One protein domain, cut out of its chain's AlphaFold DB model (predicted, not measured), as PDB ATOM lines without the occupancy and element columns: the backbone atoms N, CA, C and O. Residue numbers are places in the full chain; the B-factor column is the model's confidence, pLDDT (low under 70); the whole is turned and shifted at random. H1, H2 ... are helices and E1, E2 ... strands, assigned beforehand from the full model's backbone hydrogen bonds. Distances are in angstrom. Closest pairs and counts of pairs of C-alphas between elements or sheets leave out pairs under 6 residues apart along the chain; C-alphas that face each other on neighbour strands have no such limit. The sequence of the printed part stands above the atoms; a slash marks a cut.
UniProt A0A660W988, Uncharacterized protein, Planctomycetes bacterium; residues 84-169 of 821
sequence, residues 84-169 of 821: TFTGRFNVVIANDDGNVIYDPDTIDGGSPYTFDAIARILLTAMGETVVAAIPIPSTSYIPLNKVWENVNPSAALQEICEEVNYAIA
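Overview. This is residues 84 to 169 of the 821 residues of an uncharacterized protein of Planctomycetes bacterium (UniProt A0A660W988). Two helices, H1 and H2, lie side by side and antiparallel over one face of a two-strand ribbon, E1 and E4, while the small hairpin of E2 and E3 extends the long axis at one end. E5 follows H2 and folds back beside it, and residues 126 to 145 make a wide loop from H1 to E4. The printed part has 86 residues, in the order E1, E2, E3, H1, E4, H2, E5, of mixed class with helices and strands; both two-strand sheets are antiparallel. It is compact, with a radius of gyration of the C-alphas of 13.5 A and spans of 45 by 30 by 22 A.

Along the chain. E1, residues 85 to 89, begins at C-alpha 85 (198.551, 202.973, 138.948) and is 12.5 A long. E4, residues 146 to 151, is 11.3 A long. H1, residues 115 to 125, measures 15.3 A and H2, residues 153 to 163, 15.7 A. E2 is residues 92 to 94 and E3 100 to 102, each 7.0 A. E5, residues 166 to 169, is 9.5 A long and ends at C-alpha 169 (215.988, 204.805, 128.917).

Arrangement. E1 and E4 are antiparallel at 170 degrees, with N 87 and O 148 2.9 A apart, within hydrogen-bond range. H1 and H2 touch, opposite ways at a shallow tilt of 19 degrees; their closest C-alphas, of Leu 122 and Pro 153, are 5.4 A apart. In both helices every O i to N i+4 pair is within hydrogen-bond range. The closest C-alphas of E1 and H1, of Phe 85 and Ala 125, are 6.7 A apart; those of E4 and H2, of Trp 148 and Ala 156, 7.7 A. E1 runs on into E2 across a break of 2 residues, at 54 degrees. In the hairpin of E2 and E3, N 93 and O 101 are 2.8 A apart, within hydrogen-bond range. E5 pairs with no named strand; its closest C-alpha to H2 is that of Ala 167, 5.7 A from that of Cys 161.

Size, cuts and confidence. The two C-alphas farthest apart, of Asp 97 and Val 130, are 45.0 A apart. The printed part has no cut. The links E3 to H1 and H1 to E4 are long. Mean pLDDT of the printed part is 89.3; residues 131 to 140 are under 70.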
ATOM      1  N   THR A  84     200.820 206.843 140.739       94.56
ATOM      2  CA  THR A  84     200.276 205.550 141.150       94.56
ATOM      3  C   THR A  84     199.403 205.009 140.027       94.56
ATOM      4  O   THR A  84     198.946 205.760 139.161       94.56
ATOM      5  N   PHE A  85     199.241 203.694 139.998       95.62
ATOM      6  CA  PHE A  85     198.551 202.973 138.948       95.62
ATOM      7  C   PHE A  85     197.916 201.707 139.521       95.62
ATOM      8  O   PHE A  85     198.518 201.020 140.349       95.62
ATOM      9  N   THR A  86     196.706 201.414 139.061       94.44
ATOM     10  CA  THR A  86     195.964 200.198 139.388       94.44
ATOM     11  C   THR A  86     195.486 199.586 138.080       94.44
ATOM     12  O   THR A  86     194.950 200.303 137.236       94.44
ATOM     13  N   GLY A  87     195.691 198.285 137.896       94.50
ATOM     14  CA  GLY A  87     195.321 197.584 136.670       94.50
ATOM     15  C   GLY A  87     195.526 196.077 136.773       94.50
ATOM     16  O   GLY A  87     196.364 195.603 137.542       94.50
ATOM     17  N   ARG A  88     194.745 195.330 135.990       96.31
ATOM     18  CA  ARG A  88     194.788 193.868 135.886       96.31
ATOM     19  C   ARG A  88     194.957 193.494 134.418       96.31
ATOM     20  O   ARG A  88     194.142 193.903 133.599       96.31
ATOM     21  N   PHE A  89     195.990 192.723 134.097       96.62
ATOM     22  CA  PHE A  89     196.304 192.311 132.730       96.62
ATOM     23  C   PHE A  89     196.610 190.820 132.681       96.62
ATOM     24  O   PHE A  89     197.438 190.322 133.452       96.62
ATOM     25  N   ASN A  90     195.967 190.127 131.740       96.44
ATOM     26  CA  ASN A  90     196.183 188.714 131.432       96.44
ATOM     27  C   ASN A  90     196.117 187.820 132.676       96.44
ATOM     28  O   ASN A  90     196.951 186.925 132.860       96.44
ATOM     29  N   VAL A  91     195.160 188.098 133.561       95.31
ATOM     30  CA  VAL A  91     194.909 187.257 134.730       95.31
ATOM     31  C   VAL A  91     194.278 185.970 134.228       95.31
ATOM     32  O   VAL A  91     193.361 186.011 133.412       95.31
ATOM     33  N   VAL A  92     194.775 184.825 134.687       95.25
ATOM     34  CA  VAL A  92     194.172 183.530 134.373       95.25
ATOM     35  C   VAL A  92     193.376 183.001 135.560       95.25
ATOM     36  O   VAL A  92     193.839 183.013 136.701       95.25
ATOM     37  N   ILE A  93     192.168 182.529 135.275       93.62
ATOM     38  CA  ILE A  93     191.214 181.965 136.229       93.62
ATOM     39  C   ILE A  93     190.820 180.556 135.781       93.62
ATOM     40  O   ILE A  93     190.866 180.233 134.595       93.62
ATOM     41  N   ALA A  94     190.444 179.700 136.728       92.56
ATOM     42  CA  ALA A  94     189.801 178.433 136.398       92.56
ATOM     43  C   ALA A  94     188.309 178.685 136.143       92.56
ATOM     44  O   ALA A  94     187.662 179.354 136.949       92.56
ATOM     45  N   ASN A  95     187.771 178.157 135.043       90.25
ATOM     46  CA  ASN A  95     186.326 178.101 134.826       90.25
ATOM     47  C   ASN A  95     185.687 176.966 135.658       90.25
ATOM     48  O   ASN A  95     186.393 176.203 136.322       90.25
ATOM     49  N   ASP A  96     184.361 176.822 135.592       89.81
ATOM     50  CA  ASP A  96     183.623 175.792 136.346       89.81
ATOM     51  C   ASP A  96     184.031 174.345 135.990       89.81
ATOM     52  O   ASP A  96     183.924 173.449 136.828       89.81
ATOM     53  N   ASP A  97     184.574 174.113 134.788       87.88
ATOM     54  CA  ASP A  97     185.126 172.818 134.355       87.88
ATOM     55  C   ASP A  97     186.568 172.571 134.851       87.88
ATOM     56  O   ASP A  97     187.155 171.521 134.581       87.88
ATOM     57  N   GLY A  98     187.183 173.547 135.529       87.19
ATOM     58  CA  GLY A  98     188.590 173.526 135.937       87.19
ATOM     59  C   GLY A  98     189.589 173.892 134.830       87.19
ATOM     60  O   GLY A  98     190.799 173.795 135.050       87.19
ATOM     61  N   ASN A  99     189.125 174.326 133.654       87.38
ATOM     62  CA  ASN A  99     189.988 174.791 132.568       87.38
ATOM     63  C   ASN A  99     190.528 176.194 132.865       87.38
ATOM     64  O   ASN A  99     189.786 177.091 133.262       87.38
ATOM     65  N   VAL A 100     191.822 176.401 132.617       87.12
ATOM     66  CA  VAL A 100     192.468 177.711 132.763       87.12
ATOM     67  C   VAL A 100     192.112 178.591 131.563       87.12
ATOM     68  O   VAL A 100     192.515 178.302 130.436       87.12
ATOM     69  N   ILE A 101     191.382 179.674 131.817       93.25
ATOM     70  CA  ILE A 101     191.003 180.701 130.841       93.25
ATOM     71  C   ILE A 101     191.530 182.067 131.288       93.25
ATOM     72  O   ILE A 101     191.863 182.258 132.457       93.25
ATOM     73  N   TYR A 102     191.602 183.035 130.375       93.94
ATOM     74  CA  TYR A 102     191.816 184.423 130.776       93.94
ATOM     75  C   TYR A 102     190.545 184.996 131.403       93.94
ATOM     76  O   TYR A 102     189.440 184.756 130.917       93.94
ATOM     77  N   ASP A 103     190.724 185.780 132.458       93.06
ATOM     78  CA  ASP A 103     189.702 186.642 133.033       93.06
ATOM     79  C   ASP A 103     189.299 187.701 131.983       93.06
ATOM     80  O   ASP A 103     190.170 188.476 131.553       93.06
ATOM     81  N   PRO A 104     188.029 187.718 131.528       91.38
ATOM     82  CA  PRO A 104     187.581 188.555 130.414       91.38
ATOM     83  C   PRO A 104     187.718 190.056 130.691       91.38
ATOM     84  O   PRO A 104     187.877 190.823 129.744       91.38
ATOM     85  N   ASP A 105     187.750 190.470 131.960       90.81
ATOM     86  CA  ASP A 105     187.945 191.871 132.356       90.81
ATOM     87  C   ASP A 105     189.424 192.312 132.279       90.81
ATOM     88  O   ASP A 105     189.761 193.453 132.597       90.81
ATOM     89  N   THR A 106     190.334 191.413 131.879       91.19
ATOM     90  CA  THR A 106     191.795 191.634 131.892       91.19
ATOM     91  C   THR A 106     192.468 191.422 130.532       91.19
ATOM     92  O   THR A 106     193.693 191.293 130.464       91.19
ATOM     93  N   ILE A 107     191.684 191.397 129.450       89.81
ATOM     94  CA  ILE A 107     192.136 191.187 128.064       89.81
ATOM     95  C   ILE A 107     191.629 192.295 127.124       89.81
ATOM     96  O   ILE A 107     190.570 192.878 127.336       89.81
ATOM     97  N   ASP A 108     192.380 192.576 126.061       89.69
ATOM     98  CA  ASP A 108     192.084 193.613 125.070       89.69
ATOM     99  C   ASP A 108     191.200 193.052 123.945       89.69
ATOM    100  O   ASP A 108     191.658 192.297 123.083       89.69
ATOM    101  N   GLY A 109     189.901 193.361 123.973       78.94
ATOM    102  CA  GLY A 109     188.964 192.983 122.904       78.94
ATOM    103  C   GLY A 109     188.878 191.474 122.622       78.94
ATOM    104  O   GLY A 109     188.646 191.075 121.482       78.94
ATOM    105  N   GLY A 110     189.105 190.631 123.636       85.00
ATOM    106  CA  GLY A 110     189.148 189.168 123.505       85.00
ATOM    107  C   GLY A 110     190.539 188.575 123.228       85.00
ATOM    108  O   GLY A 110     190.661 187.357 123.122       85.00
ATOM    109  N   SER A 111     191.589 189.397 123.134       91.06
ATOM    110  CA  SER A 111     192.988 188.954 123.024       91.06
ATOM    111  C   SER A 111     193.806 189.388 124.246       91.06
ATOM    112  O   SER A 111     193.611 190.493 124.739       91.06
ATOM    113  N   PRO A 112     194.749 188.578 124.753       93.44
ATOM    114  CA  PRO A 112     195.584 189.001 125.870       93.44
ATOM    115  C   PRO A 112     196.461 190.204 125.485       93.44
ATOM    116  O   PRO A 112     197.002 190.275 124.378       93.44
ATOM    117  N   TYR A 113     196.629 191.140 126.419       93.19
ATOM    118  CA  TYR A 113     197.480 192.311 126.262       93.19
ATOM    119  C   TYR A 113     198.930 191.898 125.986       93.19
ATOM    120  O   TYR A 113     199.552 191.162 126.757       93.19
ATOM    121  N   THR A 114     199.498 192.418 124.901       92.25
ATOM    122  CA  THR A 114     200.920 192.244 124.590       92.25
ATOM    123  C   THR A 114     201.791 193.095 125.514       92.25
ATOM    124  O   THR A 114     201.327 194.082 126.093       92.25
ATOM    125  N   PHE A 115     203.087 192.773 125.595       92.31
ATOM    126  CA  PHE A 115     204.063 193.639 126.265       92.31
ATOM    127  C   PHE A 115     203.957 195.110 125.819       92.31
ATOM    128  O   PHE A 115     203.943 196.006 126.659       92.31
ATOM    129  N   ASP A 116     203.873 195.369 124.507       90.69
ATOM    130  CA  ASP A 116     203.823 196.729 123.948       90.69
ATOM    131  C   ASP A 116     202.565 197.487 124.404       90.69
ATOM    132  O   ASP A 116     202.658 198.656 124.786       90.69
ATOM    133  N   ALA A 117     201.413 196.809 124.463       92.06
ATOM    134  CA  ALA A 117     200.172 197.394 124.961       92.06
ATOM    135  C   ALA A 117     200.283 197.787 126.447       92.06
ATOM    136  O   ALA A 117     200.023 198.941 126.799       92.06
ATOM    137  N   ILE A 118     200.753 196.875 127.310       94.31
ATOM    138  CA  ILE A 118     200.936 197.154 128.747       94.31
ATOM    139  C   ILE A 118     201.977 198.267 128.950       94.31
ATOM    140  O   ILE A 118     201.748 199.204 129.717       94.31
ATOM    141  N   ALA A 119     203.089 198.232 128.212       93.88
ATOM    142  CA  ALA A 119     204.133 199.250 128.288       93.88
ATOM    143  C   ALA A 119     203.619 200.652 127.910       93.88
ATOM    144  O   ALA A 119     203.947 201.629 128.586       93.88
ATOM    145  N   ARG A 120     202.772 200.770 126.878       92.94
ATOM    146  CA  ARG A 120     202.129 202.044 126.499       92.94
ATOM    147  C   ARG A 120     201.156 202.547 127.559       92.94
ATOM    148  O   ARG A 120     201.153 203.748 127.840       92.94
ATOM    149  N   ILE A 121     200.368 201.660 128.168       95.06
ATOM    150  CA  ILE A 121     199.448 202.010 129.260       95.06
ATOM    151  C   ILE A 121     200.240 202.564 130.456       95.06
ATOM    152  O   ILE A 121     199.931 203.648 130.954       95.06
ATOM    153  N   LEU A 122     201.321 201.889 130.856       96.31
ATOM    154  CA  LEU A 122     202.180 202.314 131.966       96.31
ATOM    155  C   LEU A 122     202.920 203.632 131.677       96.31
ATOM    156  O   LEU A 122     202.932 204.524 132.528       96.31
ATOM    157  N   LEU A 123     203.464 203.818 130.469       95.00
ATOM    158  CA  LEU A 123     204.077 205.090 130.051       95.00
ATOM    159  C   LEU A 123     203.063 206.247 130.052       95.00
ATOM    160  O   LEU A 123     203.379 207.352 130.504       95.00
ATOM    161  N   THR A 124     201.823 205.981 129.636       95.00
ATOM    162  CA  THR A 124     200.726 206.958 129.705       95.00
ATOM    163  C   THR A 124     200.393 207.305 131.162       95.00
ATOM    164  O   THR A 124     200.302 208.485 131.502       95.00
ATOM    165  N   ALA A 125     200.321 206.313 132.059       95.62
ATOM    166  CA  ALA A 125     200.109 206.521 133.497       95.62
ATOM    167  C   ALA A 125     201.260 207.298 134.180       95.62
ATOM    168  O   ALA A 125     201.031 208.096 135.095       95.62
ATOM    169  N   MET A 126     202.498 207.140 133.700       95.44
ATOM    170  CA  MET A 126     203.654 207.953 134.113       95.44
ATOM    171  C   MET A 126     203.545 209.425 133.668       95.44
ATOM    172  O   MET A 126     204.249 210.282 134.210       95.44
ATOM    173  N   GLY A 127     202.645 209.737 132.730       94.62
ATOM    174  CA  GLY A 127     202.466 211.059 132.130       94.62
ATOM    175  C   GLY A 127     203.410 211.338 130.957       94.62
ATOM    176  O   GLY A 127     203.678 212.503 130.663       94.62
ATOM    177  N   GLU A 128     203.944 210.298 130.310       94.31
ATOM    178  CA  GLU A 128     204.841 210.434 129.162       94.31
ATOM    179  C   GLU A 128     204.052 210.363 127.850       94.31
ATOM    180  O   GLU A 128     203.606 209.304 127.420       94.31
ATOM    181  N   THR A 129     203.887 211.515 127.197       83.81
ATOM    182  CA  THR A 129     203.101 211.658 125.957       83.81
ATOM    183  C   THR A 129     203.894 211.372 124.682       83.81
ATOM    184  O   THR A 129     203.306 211.184 123.620       83.81
ATOM    185  N   VAL A 130     205.229 211.344 124.763       70.44
ATOM    186  CA  VAL A 130     206.134 211.117 123.623       70.44
ATOM    187  C   VAL A 130     206.867 209.794 123.817       70.44
ATOM    188  O   VAL A 130     208.056 209.747 124.145       70.44
ATOM    189  N   VAL A 131     206.122 208.709 123.627       68.69
ATOM    190  CA  VAL A 131     206.664 207.351 123.555       68.69
ATOM    191  C   VAL A 131     207.248 207.161 122.157       68.69
ATOM    192  O   VAL A 131     206.526 207.233 121.160       68.69
ATOM    193  N   ALA A 132     208.564 206.956 122.062       68.88
ATOM    194  CA  ALA A 132     209.171 206.533 120.804       68.88
ATOM    195  C   ALA A 132     208.582 205.176 120.383       68.88
ATOM    196  O   ALA A 132     208.168 204.396 121.240       68.88
ATOM    197  N   ALA A 133     208.545 204.873 119.081       66.00
ATOM    198  CA  ALA A 133     208.150 203.541 118.628       66.00
ATOM    199  C   ALA A 133     209.039 202.500 119.323       66.00
ATOM    200  O   ALA A 133     210.249 202.498 119.110       66.00
ATOM    201  N   ILE A 134     208.439 201.687 120.195       69.56
ATOM    202  CA  ILE A 134     209.147 200.708 121.015       69.56
ATOM    203  C   ILE A 134     209.766 199.685 120.048       69.56
ATOM    204  O   ILE A 134     209.015 198.971 119.381       69.56
ATOM    205  N   PRO A 135     211.106 199.611 119.915       68.44
ATOM    206  CA  PRO A 135     211.771 198.769 118.924       68.44
ATOM    207  C   PRO A 135     211.893 197.332 119.444       68.44
ATOM    208  O   PRO A 135     212.946 196.701 119.364       68.44
ATOM    209  N   ILE A 136     210.804 196.818 120.012       64.56
ATOM    210  CA  ILE A 136     210.691 195.414 120.363       64.56
ATOM    211  C   ILE A 136     210.390 194.678 119.055       64.56
ATOM    212  O   ILE A 136     209.372 194.971 118.421       64.56
ATOM    213  N   PRO A 137     211.255 193.744 118.610       61.38
ATOM    214  CA  PRO A 137     210.901 192.855 117.513       61.38
ATOM    215  C   PRO A 137     209.654 192.118 117.979       61.38
ATOM    216  O   PRO A 137     209.731 191.510 119.035       61.38
ATOM    217  N   SER A 138     208.533 192.246 117.261       57.91
ATOM    218  CA  SER A 138     207.160 191.981 117.732       57.91
ATOM    219  C   SER A 138     206.999 190.638 118.456       57.91
ATOM    220  O   SER A 138     206.575 189.640 117.866       57.91
ATOM    221  N   THR A 139     207.384 190.595 119.729       55.09
ATOM    222  CA  THR A 139     207.495 189.358 120.482       55.09
ATOM    223  C   THR A 139     206.101 188.975 120.910       55.09
ATOM    224  O   THR A 139     205.361 189.776 121.477       55.09
ATOM    225  N   SER A 140     205.770 187.702 120.724       65.94
ATOM    226  CA  SER A 140     204.587 187.058 121.294       65.94
ATOM    227  C   SER A 140     204.658 186.938 122.826       65.94
ATOM    228  O   SER A 140     204.079 186.020 123.399       65.94
ATOM    229  N   TYR A 141     205.410 187.821 123.496       84.19
ATOM    230  CA  TYR A 141     205.499 187.859 124.943       84.19
ATOM    231  C   TYR A 141     204.261 188.550 125.510       84.19
ATOM    232  O   TYR A 141     203.995 189.732 125.266       84.19
ATOM    233  N   ILE A 142     203.512 187.758 126.262       88.31
ATOM    234  CA  ILE A 142     202.293 188.124 126.963       88.31
ATOM    235  C   ILE A 142     202.644 188.012 128.451       88.31
ATOM    236  O   ILE A 142     202.795 186.890 128.940       88.31
ATOM    237  N   PRO A 143     202.831 189.131 129.174       85.62
ATOM    238  CA  PRO A 143     203.035 189.094 130.620       85.62
ATOM    239  C   PRO A 143     201.776 188.524 131.280       85.62
ATOM    240  O   PRO A 143     200.694 189.064 131.066       85.62
ATOM    241  N   LEU A 144     201.887 187.434 132.041       93.19
ATOM    242  CA  LEU A 144     200.741 186.765 132.676       93.19
ATOM    243  C   LEU A 144     200.531 187.250 134.115       93.19
ATOM    244  O   LEU A 144     201.499 187.545 134.816       93.19
ATOM    245  N   ASN A 145     199.276 187.254 134.572       94.94
ATOM    246  CA  ASN A 145     198.880 187.537 135.958       94.94
ATOM    247  C   ASN A 145     199.414 188.865 136.525       94.94
ATOM    248  O   ASN A 145     199.790 188.939 137.696       94.94
ATOM    249  N   LYS A 146     199.437 189.934 135.719       96.81
ATOM    250  CA  LYS A 146     199.872 191.256 136.187       96.81
ATOM    251  C   LYS A 146     198.718 191.967 136.881       96.81
ATOM    252  O   LYS A 146     197.860 192.563 136.235       96.81
ATOM    253  N   VAL A 147     198.701 191.872 138.209       95.81
ATOM    254  CA  VAL A 147     197.764 192.570 139.096       95.81
ATOM    255  C   VAL A 147     198.545 193.605 139.893       95.81
ATOM    256  O   VAL A 147     199.360 193.256 140.745       95.81
ATOM    257  N   TRP A 148     198.292 194.879 139.615       96.75
ATOM    258  CA  TRP A 148     198.907 195.995 140.321       96.75
ATOM    259  C   TRP A 148     197.826 196.821 141.015       96.75
ATOM    260  O   TRP A 148     196.875 197.264 140.374       96.75
ATOM    261  N   GLU A 149     197.995 197.066 142.313       95.12
ATOM    262  CA  GLU A 149     197.103 197.893 143.130       95.12
ATOM    263  C   GLU A 149     197.895 199.056 143.734       95.12
ATOM    264  O   GLU A 149     198.795 198.849 144.548       95.12
ATOM    265  N   ASN A 150     197.589 200.290 143.319       93.88
ATOM    266  CA  ASN A 150     198.263 201.513 143.777       93.88
ATOM    267  C   ASN A 150     199.807 201.493 143.614       93.88
ATOM    268  O   ASN A 150     200.540 202.175 144.334       93.88
ATOM    269  N   VAL A 151     200.316 200.719 142.650       95.88
ATOM    270  CA  VAL A 151     201.752 200.546 142.386       95.88
ATOM    271  C   VAL A 151     202.286 201.749 141.613       95.88
ATOM    272  O   VAL A 151     201.568 202.415 140.869       95.88
ATOM    273  N   ASN A 152     203.574 202.055 141.759       96.50
ATOM    274  CA  ASN A 152     204.198 203.069 140.922       96.50
ATOM    275  C   ASN A 152     204.320 202.571 139.462       96.50
ATOM    276  O   ASN A 152     204.976 201.552 139.240       96.50
ATOM    277  N   PRO A 153     203.777 203.275 138.447       97.44
ATOM    278  CA  PRO A 153     203.737 202.751 137.082       97.44
ATOM    279  C   PRO A 153     205.119 202.603 136.442       97.44
ATOM    280  O   PRO A 153     205.272 201.776 135.549       97.44
ATOM    281  N   SER A 154     206.146 203.336 136.898       96.81
ATOM    282  CA  SER A 154     207.502 203.088 136.399       96.81
ATOM    283  C   SER A 154     208.106 201.824 137.006       96.81
ATOM    284  O   SER A 154     208.772 201.092 136.286       96.81
ATOM    285  N   ALA A 155     207.817 201.504 138.273       96.81
ATOM    286  CA  ALA A 155     208.214 200.228 138.872       96.81
ATOM    287  C   ALA A 155     207.545 199.035 138.164       96.81
ATOM    288  O   ALA A 155     208.244 198.106 137.782       96.81
ATOM    289  N   ALA A 156     206.238 199.115 137.889       97.00
ATOM    290  CA  ALA A 156     205.521 198.120 137.083       97.00
ATOM    291  C   ALA A 156     206.087 197.994 135.652       97.00
ATOM    292  O   ALA A 156     206.201 196.896 135.113       97.00
ATOM    293  N   LEU A 157     206.502 199.110 135.036       96.25
ATOM    294  CA  LEU A 157     207.137 199.086 133.715       96.25
ATOM    295  C   LEU A 157     208.531 198.446 133.766       96.25
ATOM    296  O   LEU A 157     208.902 197.724 132.846       96.25
ATOM    297  N   GLN A 158     209.296 198.705 134.828       96.06
ATOM    298  CA  GLN A 158     210.617 198.118 135.045       96.06
ATOM    299  C   GLN A 158     210.506 196.604 135.256       96.06
ATOM    300  O   GLN A 158     211.248 195.869 134.616       96.06
ATOM    301  N   GLU A 159     209.535 196.160 136.062       95.75
ATOM    302  CA  GLU A 159     209.207 194.750 136.300       95.75
ATOM    303  C   GLU A 159     209.005 194.000 134.976       95.75
ATOM    304  O   GLU A 159     209.748 193.064 134.687       95.75
ATOM    305  N   ILE A 160     208.085 194.458 134.113       95.12
ATOM    306  CA  ILE A 160     207.866 193.781 132.824       95.12
ATOM    307  C   ILE A 160     209.085 193.890 131.899       95.12
ATOM    308  O   ILE A 160     209.378 192.941 131.175       95.12
ATOM    309  N   CYS A 161     209.819 195.014 131.898       93.44
ATOM    310  CA  CYS A 161     211.031 195.162 131.079       93.44
ATOM    311  C   CYS A 161     212.108 194.132 131.454       93.44
ATOM    312  O   CYS A 161     212.767 193.584 130.567       93.44
ATOM    313  N   GLU A 162     212.278 193.855 132.747       92.94
ATOM    314  CA  GLU A 162     213.262 192.895 133.253       92.94
ATOM    315  C   GLU A 162     212.937 191.459 132.818       92.94
ATOM    316  O   GLU A 162     213.849 190.735 132.415       92.94
ATOM    317  N   GLU A 163     211.652 191.078 132.756       92.44
ATOM    318  CA  GLU A 163     211.200 189.757 132.274       92.44
ATOM    319  C   GLU A 163     211.632 189.444 130.828       92.44
ATOM    320  O   GLU A 163     211.776 188.277 130.461       92.44
ATOM    321  N   VAL A 164     211.876 190.473 130.006       90.44
ATOM    322  CA  VAL A 164     212.304 190.343 128.599       90.44
ATOM    323  C   VAL A 164     213.738 190.821 128.324       90.44
ATOM    324  O   VAL A 164     214.156 190.855 127.164       90.44
ATOM    325  N   ASN A 165     214.520 191.150 129.361       91.00
ATOM    326  CA  ASN A 165     215.876 191.718 129.254       91.00
ATOM    327  C   ASN A 165     215.931 193.065 128.487       91.00
ATOM    328  O   ASN A 165     216.790 193.308 127.630       91.00
ATOM    329  N   TYR A 166     214.989 193.952 128.807       92.31
ATOM    330  CA  TYR A 166     214.958 195.352 128.381       92.31
ATOM    331  C   TYR A 166     215.149 196.289 129.583       92.31
ATOM    332  O   TYR A 166     214.999 195.903 130.739       92.31
ATOM    333  N   ALA A 167     215.458 197.552 129.306       92.62
ATOM    334  CA  ALA A 167     215.504 198.617 130.295       92.62
ATOM    335  C   ALA A 167     214.853 199.896 129.761       92.62
ATOM    336  O   ALA A 167     214.874 200.188 128.565       92.62
ATOM    337  N   ILE A 168     214.314 200.698 130.675       93.31
ATOM    338  CA  ILE A 168     213.765 202.018 130.361       93.31
ATOM    339  C   ILE A 168     214.927 203.015 130.242       93.31
ATOM    340  O   ILE A 168     215.745 203.144 131.153       93.31
ATOM    341  N   ALA A 169     214.996 203.763 129.145       92.00
ATOM    342  CA  ALA A 169     215.988 204.805 128.917       92.00
ATOM    343  C   ALA A 169     215.311 206.170 128.737       92.00
ATOM    344  O   ALA A 169     214.399 206.335 127.925       92.00
TER     345      ALA A 169